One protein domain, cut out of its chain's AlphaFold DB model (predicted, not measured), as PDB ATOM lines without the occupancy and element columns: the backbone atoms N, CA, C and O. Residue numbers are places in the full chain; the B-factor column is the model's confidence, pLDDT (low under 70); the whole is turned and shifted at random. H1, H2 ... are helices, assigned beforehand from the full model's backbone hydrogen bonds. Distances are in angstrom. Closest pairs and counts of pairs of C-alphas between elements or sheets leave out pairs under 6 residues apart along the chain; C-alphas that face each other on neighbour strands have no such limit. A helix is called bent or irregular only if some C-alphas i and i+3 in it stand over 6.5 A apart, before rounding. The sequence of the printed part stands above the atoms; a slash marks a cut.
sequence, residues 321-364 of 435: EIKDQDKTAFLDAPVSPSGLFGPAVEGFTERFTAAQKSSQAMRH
ATOM      1  N   GLU A 321     -42.267   1.473 -41.731       88.62
ATOM      2  CA  GLU A 321     -43.483   2.306 -41.710       88.62
ATOM      3  C   GLU A 321     -44.780   1.478 -41.900       88.62
ATOM      4  O   GLU A 321     -45.864   2.042 -42.054       88.62
ATOM      5  N   ILE A 322     -44.686   0.139 -41.896       89.38
ATOM      6  CA  ILE A 322     -45.818  -0.791 -42.041       89.38
ATOM      7  C   ILE A 322     -46.768  -0.643 -40.841       89.38
ATOM      8  O   ILE A 322     -46.330  -0.526 -39.693       89.38
ATOM      9  N   LYS A 323     -48.087  -0.662 -41.079       87.25
ATOM     10  CA  LYS A 323     -49.088  -0.474 -40.018       87.25
ATOM     11  C   LYS A 323     -49.154  -1.699 -39.106       87.25
ATOM     12  O   LYS A 323     -49.005  -2.834 -39.550       87.25
ATOM     13  N   ASP A 324     -49.471  -1.485 -37.831       87.00
ATOM     14  CA  ASP A 324     -49.551  -2.566 -36.832       87.00
ATOM     15  C   ASP A 324     -50.591  -3.656 -37.164       87.00
ATOM     16  O   ASP A 324     -50.452  -4.782 -36.696       87.00
ATOM     17  N   GLN A 325     -51.601  -3.343 -37.983       84.81
ATOM     18  CA  GLN A 325     -52.545  -4.327 -38.527       84.81
ATOM     19  C   GLN A 325     -51.828  -5.289 -39.489       84.81
ATOM     20  O   GLN A 325     -51.846  -6.501 -39.282       84.81
ATOM     21  N   ASP A 326     -51.108  -4.747 -40.474       86.81
ATOM     22  CA  ASP A 326     -50.395  -5.502 -41.511       86.81
ATOM     23  C   ASP A 326     -49.203  -6.303 -40.955       86.81
ATOM     24  O   ASP A 326     -48.858  -7.355 -41.499       86.81
ATOM     25  N   LYS A 327     -48.598  -5.834 -39.849       91.81
ATOM     26  CA  LYS A 327     -47.522  -6.537 -39.119       91.81
ATOM     27  C   LYS A 327     -47.935  -7.928 -38.635       91.81
ATOM     28  O   LYS A 327     -47.078  -8.804 -38.576       91.81
ATOM     29  N   THR A 328     -49.209  -8.146 -38.297       91.75
ATOM     30  CA  THR A 328     -49.687  -9.425 -37.732       91.75
ATOM     31  C   THR A 328     -49.359 -10.615 -38.632       91.75
ATOM     32  O   THR A 328     -48.745 -11.569 -38.169       91.75
ATOM     33  N   ALA A 329     -49.635 -10.514 -39.935       91.38
ATOM     34  CA  ALA A 329     -49.344 -11.564 -40.912       91.38
ATOM     35  C   ALA A 329     -47.840 -11.879 -41.057       91.38
ATOM     36  O   ALA A 329     -47.477 -13.021 -41.314       91.38
ATOM     37  N   PHE A 330     -46.955 -10.892 -40.866       94.12
ATOM     38  CA  PHE A 330     -45.504 -11.118 -40.870       94.12
ATOM     39  C   PHE A 330     -45.015 -11.770 -39.572       94.12
ATOM     40  O   PHE A 330     -44.088 -12.576 -39.600       94.12
ATOM     41  N   LEU A 331     -45.639 -11.443 -38.435       94.81
ATOM     42  CA  LEU A 331     -45.366 -12.091 -37.153       94.81
ATOM     43  C   LEU A 331     -45.848 -13.552 -37.161       94.81
ATOM     44  O   LEU A 331     -45.112 -14.421 -36.700       94.81
ATOM     45  N   ASP A 332     -47.021 -13.825 -37.740       94.62
ATOM     46  CA  ASP A 332     -47.643 -15.154 -37.851       94.62
ATOM     47  C   ASP A 332     -47.206 -16.000 -39.055       94.62
ATOM     48  O   ASP A 332     -47.676 -17.125 -39.204       94.62
ATOM     49  N   ALA A 333     -46.282 -15.522 -39.891       95.06
ATOM     50  CA  ALA A 333     -45.696 -16.340 -40.951       95.06
ATOM     51  C   ALA A 333     -45.099 -17.649 -40.376       95.06
ATOM     52  O   ALA A 333     -44.552 -17.623 -39.268       95.06
ATOM     53  N   PRO A 334     -45.118 -18.787 -41.090       95.06
ATOM     54  CA  PRO A 334     -44.467 -19.999 -40.601       95.06
ATOM     55  C   PRO A 334     -42.985 -19.769 -40.259       95.06
ATOM     56  O   PRO A 334     -42.307 -18.959 -40.900       95.06
ATOM     57  N   VAL A 335     -42.460 -20.449 -39.237       95.31
ATOM     58  CA  VAL A 335     -41.003 -20.492 -39.006       95.31
ATOM     59  C   VAL A 335     -40.375 -21.348 -40.106       95.31
ATOM     60  O   VAL A 335     -40.834 -22.460 -40.356       95.31
ATOM     61  N   SER A 336     -39.335 -20.833 -40.764       92.19
ATOM     62  CA  SER A 336     -38.629 -21.514 -41.853       92.19
ATOM     63  C   SER A 336     -37.113 -21.390 -41.673       92.19
ATOM     64  O   SER A 336     -36.650 -20.297 -41.337       92.19
ATOM     65  N   PRO A 337     -36.318 -22.440 -41.958       89.62
ATOM     66  CA  PRO A 337     -34.862 -22.326 -42.017       89.62
ATOM     67  C   PRO A 337     -34.376 -21.443 -43.180       89.62
ATOM     68  O   PRO A 337     -33.240 -20.986 -43.152       89.62
ATOM     69  N   SER A 338     -35.220 -21.157 -44.185       90.12
ATOM     70  CA  SER A 338     -34.849 -20.315 -45.337       90.12
ATOM     71  C   SER A 338     -34.705 -18.819 -45.023       90.12
ATOM     72  O   SER A 338     -34.194 -18.073 -45.855       90.12
ATOM     73  N   GLY A 339     -35.144 -18.357 -43.847       92.06
ATOM     74  CA  GLY A 339     -34.977 -16.971 -43.410       92.06
ATOM     75  C   GLY A 339     -36.059 -16.503 -42.439       92.06
ATOM     76  O   GLY A 339     -37.145 -17.075 -42.374       92.06
ATOM     77  N   LEU A 340     -35.779 -15.419 -41.706       94.62
ATOM     78  CA  LEU A 340     -36.596 -14.939 -40.582       94.62
ATOM     79  C   LEU A 340     -38.095 -14.793 -40.911       94.62
ATOM     80  O   LEU A 340     -38.940 -15.213 -40.122       94.62
ATOM     81  N   PHE A 341     -38.435 -14.219 -42.067       93.31
ATOM     82  CA  PHE A 341     -39.822 -14.033 -42.518       93.31
ATOM     83  C   PHE A 341     -40.346 -15.181 -43.404       93.31
ATOM     84  O   PHE A 341     -41.544 -15.230 -43.682       93.31
ATOM     85  N   GLY A 342     -39.484 -16.121 -43.812       89.88
ATOM     86  CA  GLY A 342     -39.854 -17.291 -44.611       89.88
ATOM     87  C   GLY A 342     -40.664 -16.931 -45.870       89.88
ATOM     88  O   GLY A 342     -40.339 -15.947 -46.537       89.88
ATOM     89  N   PRO A 343     -41.751 -17.667 -46.178       86.62
ATOM     90  CA  PRO A 343     -42.627 -17.371 -47.318       86.62
ATOM     91  C   PRO A 343     -43.230 -15.953 -47.331       86.62
ATOM     92  O   PRO A 343     -43.601 -15.451 -48.385       86.62
ATOM     93  N   ALA A 344     -43.313 -15.262 -46.187       88.06
ATOM     94  CA  ALA A 344     -43.894 -13.919 -46.138       88.06
ATOM     95  C   ALA A 344     -42.983 -12.815 -46.718       88.06
ATOM     96  O   ALA A 344     -43.416 -11.667 -46.799       88.06
ATOM     97  N   VAL A 345     -41.751 -13.135 -47.144       88.56
ATOM     98  CA  VAL A 345     -40.855 -12.185 -47.834       88.56
ATOM     99  C   VAL A 345     -41.469 -11.668 -49.142       88.56
ATOM    100  O   VAL A 345     -41.325 -10.486 -49.447       88.56
ATOM    101  N   GLU A 346     -42.213 -12.498 -49.877       83.50
ATOM    102  CA  GLU A 346     -42.847 -12.108 -51.147       83.50
ATOM    103  C   GLU A 346     -43.824 -10.934 -50.952       83.50
ATOM    104  O   GLU A 346     -43.713  -9.896 -51.605       83.50
ATOM    105  N   GLY A 347     -44.707 -11.039 -49.952       80.56
ATOM    106  CA  GLY A 347     -45.620  -9.962 -49.555       80.56
ATOM    107  C   GLY A 347     -44.961  -8.811 -48.778       80.56
ATOM    108  O   GLY A 347     -45.611  -7.792 -48.533       80.56
ATOM    109  N   PHE A 348     -43.693  -8.937 -48.371       86.88
ATOM    110  CA  PHE A 348     -42.988  -7.896 -47.616       86.88
ATOM    111  C   PHE A 348     -42.666  -6.690 -48.497       86.88
ATOM    112  O   PHE A 348     -42.966  -5.558 -48.118       86.88
ATOM    113  N   THR A 349     -42.114  -6.917 -49.691       86.25
ATOM    114  CA  THR A 349     -41.699  -5.851 -50.619       86.25
ATOM    115  C   THR A 349     -42.876  -4.975 -51.058       86.25
ATOM    116  O   THR A 349     -42.771  -3.745 -51.076       86.25
ATOM    117  N   GLU A 350     -44.029  -5.583 -51.350       87.38
ATOM    118  CA  GLU A 350     -45.246  -4.850 -51.707       87.38
ATOM    119  C   GLU A 350     -45.717  -3.961 -50.544       87.38
ATOM    120  O   GLU A 350     -45.832  -2.743 -50.698       87.38
ATOM    121  N   ARG A 351     -45.918  -4.534 -49.348       85.75
ATOM    122  CA  ARG A 351     -46.432  -3.775 -48.193       85.75
ATOM    123  C   ARG A 351     -45.442  -2.727 -47.692       85.75
ATOM    124  O   ARG A 351     -45.867  -1.645 -47.289       85.75
ATOM    125  N   PHE A 352     -44.138  -2.999 -47.759       87.38
ATOM    126  CA  PHE A 352     -43.094  -2.031 -47.432       87.38
ATOM    127  C   PHE A 352     -43.113  -0.838 -48.397       87.38
ATOM    128  O   PHE A 352     -43.162   0.309 -47.952       87.38
ATOM    129  N   THR A 353     -43.147  -1.078 -49.714       87.88
ATOM    130  CA  THR A 353     -43.187   0.019 -50.699       87.88
ATOM    131  C   THR A 353     -44.516   0.779 -50.675       87.88
ATOM    132  O   THR A 353     -44.516   1.999 -50.838       87.88
ATOM    133  N   ALA A 354     -45.644   0.114 -50.403       87.25
ATOM    134  CA  ALA A 354     -46.933   0.769 -50.182       87.25
ATOM    135  C   ALA A 354     -46.922   1.672 -48.933       87.25
ATOM    136  O   ALA A 354     -47.364   2.823 -48.996       87.25
ATOM    137  N   ALA A 355     -46.357   1.192 -47.818       86.88
ATOM    138  CA  ALA A 355     -46.187   1.977 -46.597       86.88
ATOM    139  C   ALA A 355     -45.269   3.192 -46.815       86.88
ATOM    140  O   ALA A 355     -45.638   4.311 -46.457       86.88
ATOM    141  N   GLN A 356     -44.128   2.998 -47.483       87.69
ATOM    142  CA  GLN A 356     -43.180   4.066 -47.808       87.69
ATOM    143  C   GLN A 356     -43.819   5.146 -48.699       87.69
ATOM    144  O   GLN A 356     -43.707   6.335 -48.397       87.69
ATOM    145  N   LYS A 357     -44.551   4.751 -49.754       88.88
ATOM    146  CA  LYS A 357     -45.316   5.674 -50.619       88.88
ATOM    147  C   LYS A 357     -46.361   6.457 -49.819       88.88
ATOM    148  O   LYS A 357     -46.455   7.674 -49.961       88.88
ATOM    149  N   SER A 358     -47.113   5.786 -48.941       86.25
ATOM    150  CA  SER A 358     -48.112   6.429 -48.074       86.25
ATOM    151  C   SER A 358     -47.476   7.436 -47.107       86.25
ATOM    152  O   SER A 358     -47.983   8.547 -46.953       86.25
ATOM    153  N   SER A 359     -46.334   7.095 -46.505       84.50
ATOM    154  CA  SER A 359     -45.609   7.980 -45.590       84.50
ATOM    155  C   SER A 359     -44.976   9.177 -46.305       84.50
ATOM    156  O   SER A 359     -45.060  10.307 -45.821       84.50
ATOM    157  N   GLN A 360     -44.400   8.979 -47.497       86.56
ATOM    158  CA  GLN A 360     -43.938  10.076 -48.354       86.56
ATOM    159  C   GLN A 360     -45.093  11.018 -48.717       86.56
ATOM    160  O   GLN A 360     -44.970  12.222 -48.502       86.56
ATOM    161  N   ALA A 361     -46.243  10.494 -49.156       86.31
ATOM    162  CA  ALA A 361     -47.429  11.305 -49.436       86.31
ATOM    163  C   ALA A 361     -47.864  12.135 -48.211       86.31
ATOM    164  O   ALA A 361     -48.026  13.349 -48.319       86.31
ATOM    165  N   MET A 362     -47.952  11.533 -47.018       82.44
ATOM    166  CA  MET A 362     -48.258  12.270 -45.781       82.44
ATOM    167  C   MET A 362     -47.219  13.362 -45.462       82.44
ATOM    168  O   MET A 362     -47.596  14.459 -45.052       82.44
ATOM    169  N   ARG A 363     -45.924  13.119 -45.711       81.94
ATOM    170  CA  ARG A 363     -44.858  14.133 -45.574       81.94
ATOM    171  C   ARG A 363     -44.978  15.294 -46.572       81.94
ATOM    172  O   ARG A 363     -44.442  16.361 -46.286       81.94
ATOM    173  N   HIS A 364     -45.668  15.118 -47.702       79.25
ATOM    174  CA  HIS A 364     -45.981  16.208 -48.636       79.25
ATOM    175  C   HIS A 364     -47.203  17.039 -48.206       79.25
ATOM    176  O   HIS A 364     -47.236  18.233 -48.493       79.25
TER     177      HIS A 364
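This is residues 321 to 364 of the 435 residues of an uncharacterized protein of Anabarilius grahami (UniProt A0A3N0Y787). A long helix, H2, runs nearly the whole length of the domain, and a short helix, H1, folds back beside its first half, a lopsided helical hairpin. The link between the two makes a loop at one end of the rod, and the last part of H2 extends past H1 at the other end. The printed part has 44 residues with two named helices, H1 then H2 along the chain, and no named strand: the class is all helix. The whole is loose, with a radius of gyration of the C-alphas of 12.0 A, and the C-alphas span 41 by 16 by 11 A.

H2, residues 342 to 364, has a kink of 36 degrees near residue 349. H1, residues 324 to 331, touches H2, with 4 pairs of C-alphas within 8 A. The closest C-alphas of the two are those of Phe 330 and Ala 344, 6.2 A apart. H2 touches H1 with residues 344 to 351 alone. The helices form a hairpin: they run opposite ways at a shallow tilt of 21 degrees, with centres 12.4 A apart. In the backbone, O i to N i+4 pairs are within hydrogen-bond range in 15 of 19 cases in H2 and in 1 of 4 in H1, where 3 of 5 O i to N i+3 pairs are within range.

H2 is 34.3 A from its first C-alpha, Gly 342 at (-39.854, -17.291, -44.611), to its last, His 364 at (-45.981, 16.208, -48.636). It is irregular, but only just: C-alphas 343 and 346 are 6.51 A apart. H1 begins with C-alpha 324 at (-49.551, -2.566, -36.832) and measures 10.4 A to C-alpha 331. It is neither bent nor irregular, but only just: C-alphas 326 and 329 are 6.2 A apart.

The two C-alphas farthest apart are those of Pro 337 and His 364, at 40.6 A. The link from H1 to H2 has 10 residues and is short. The printed part has no cut, its mean pLDDT is 88.6, and no printed residue is under 70.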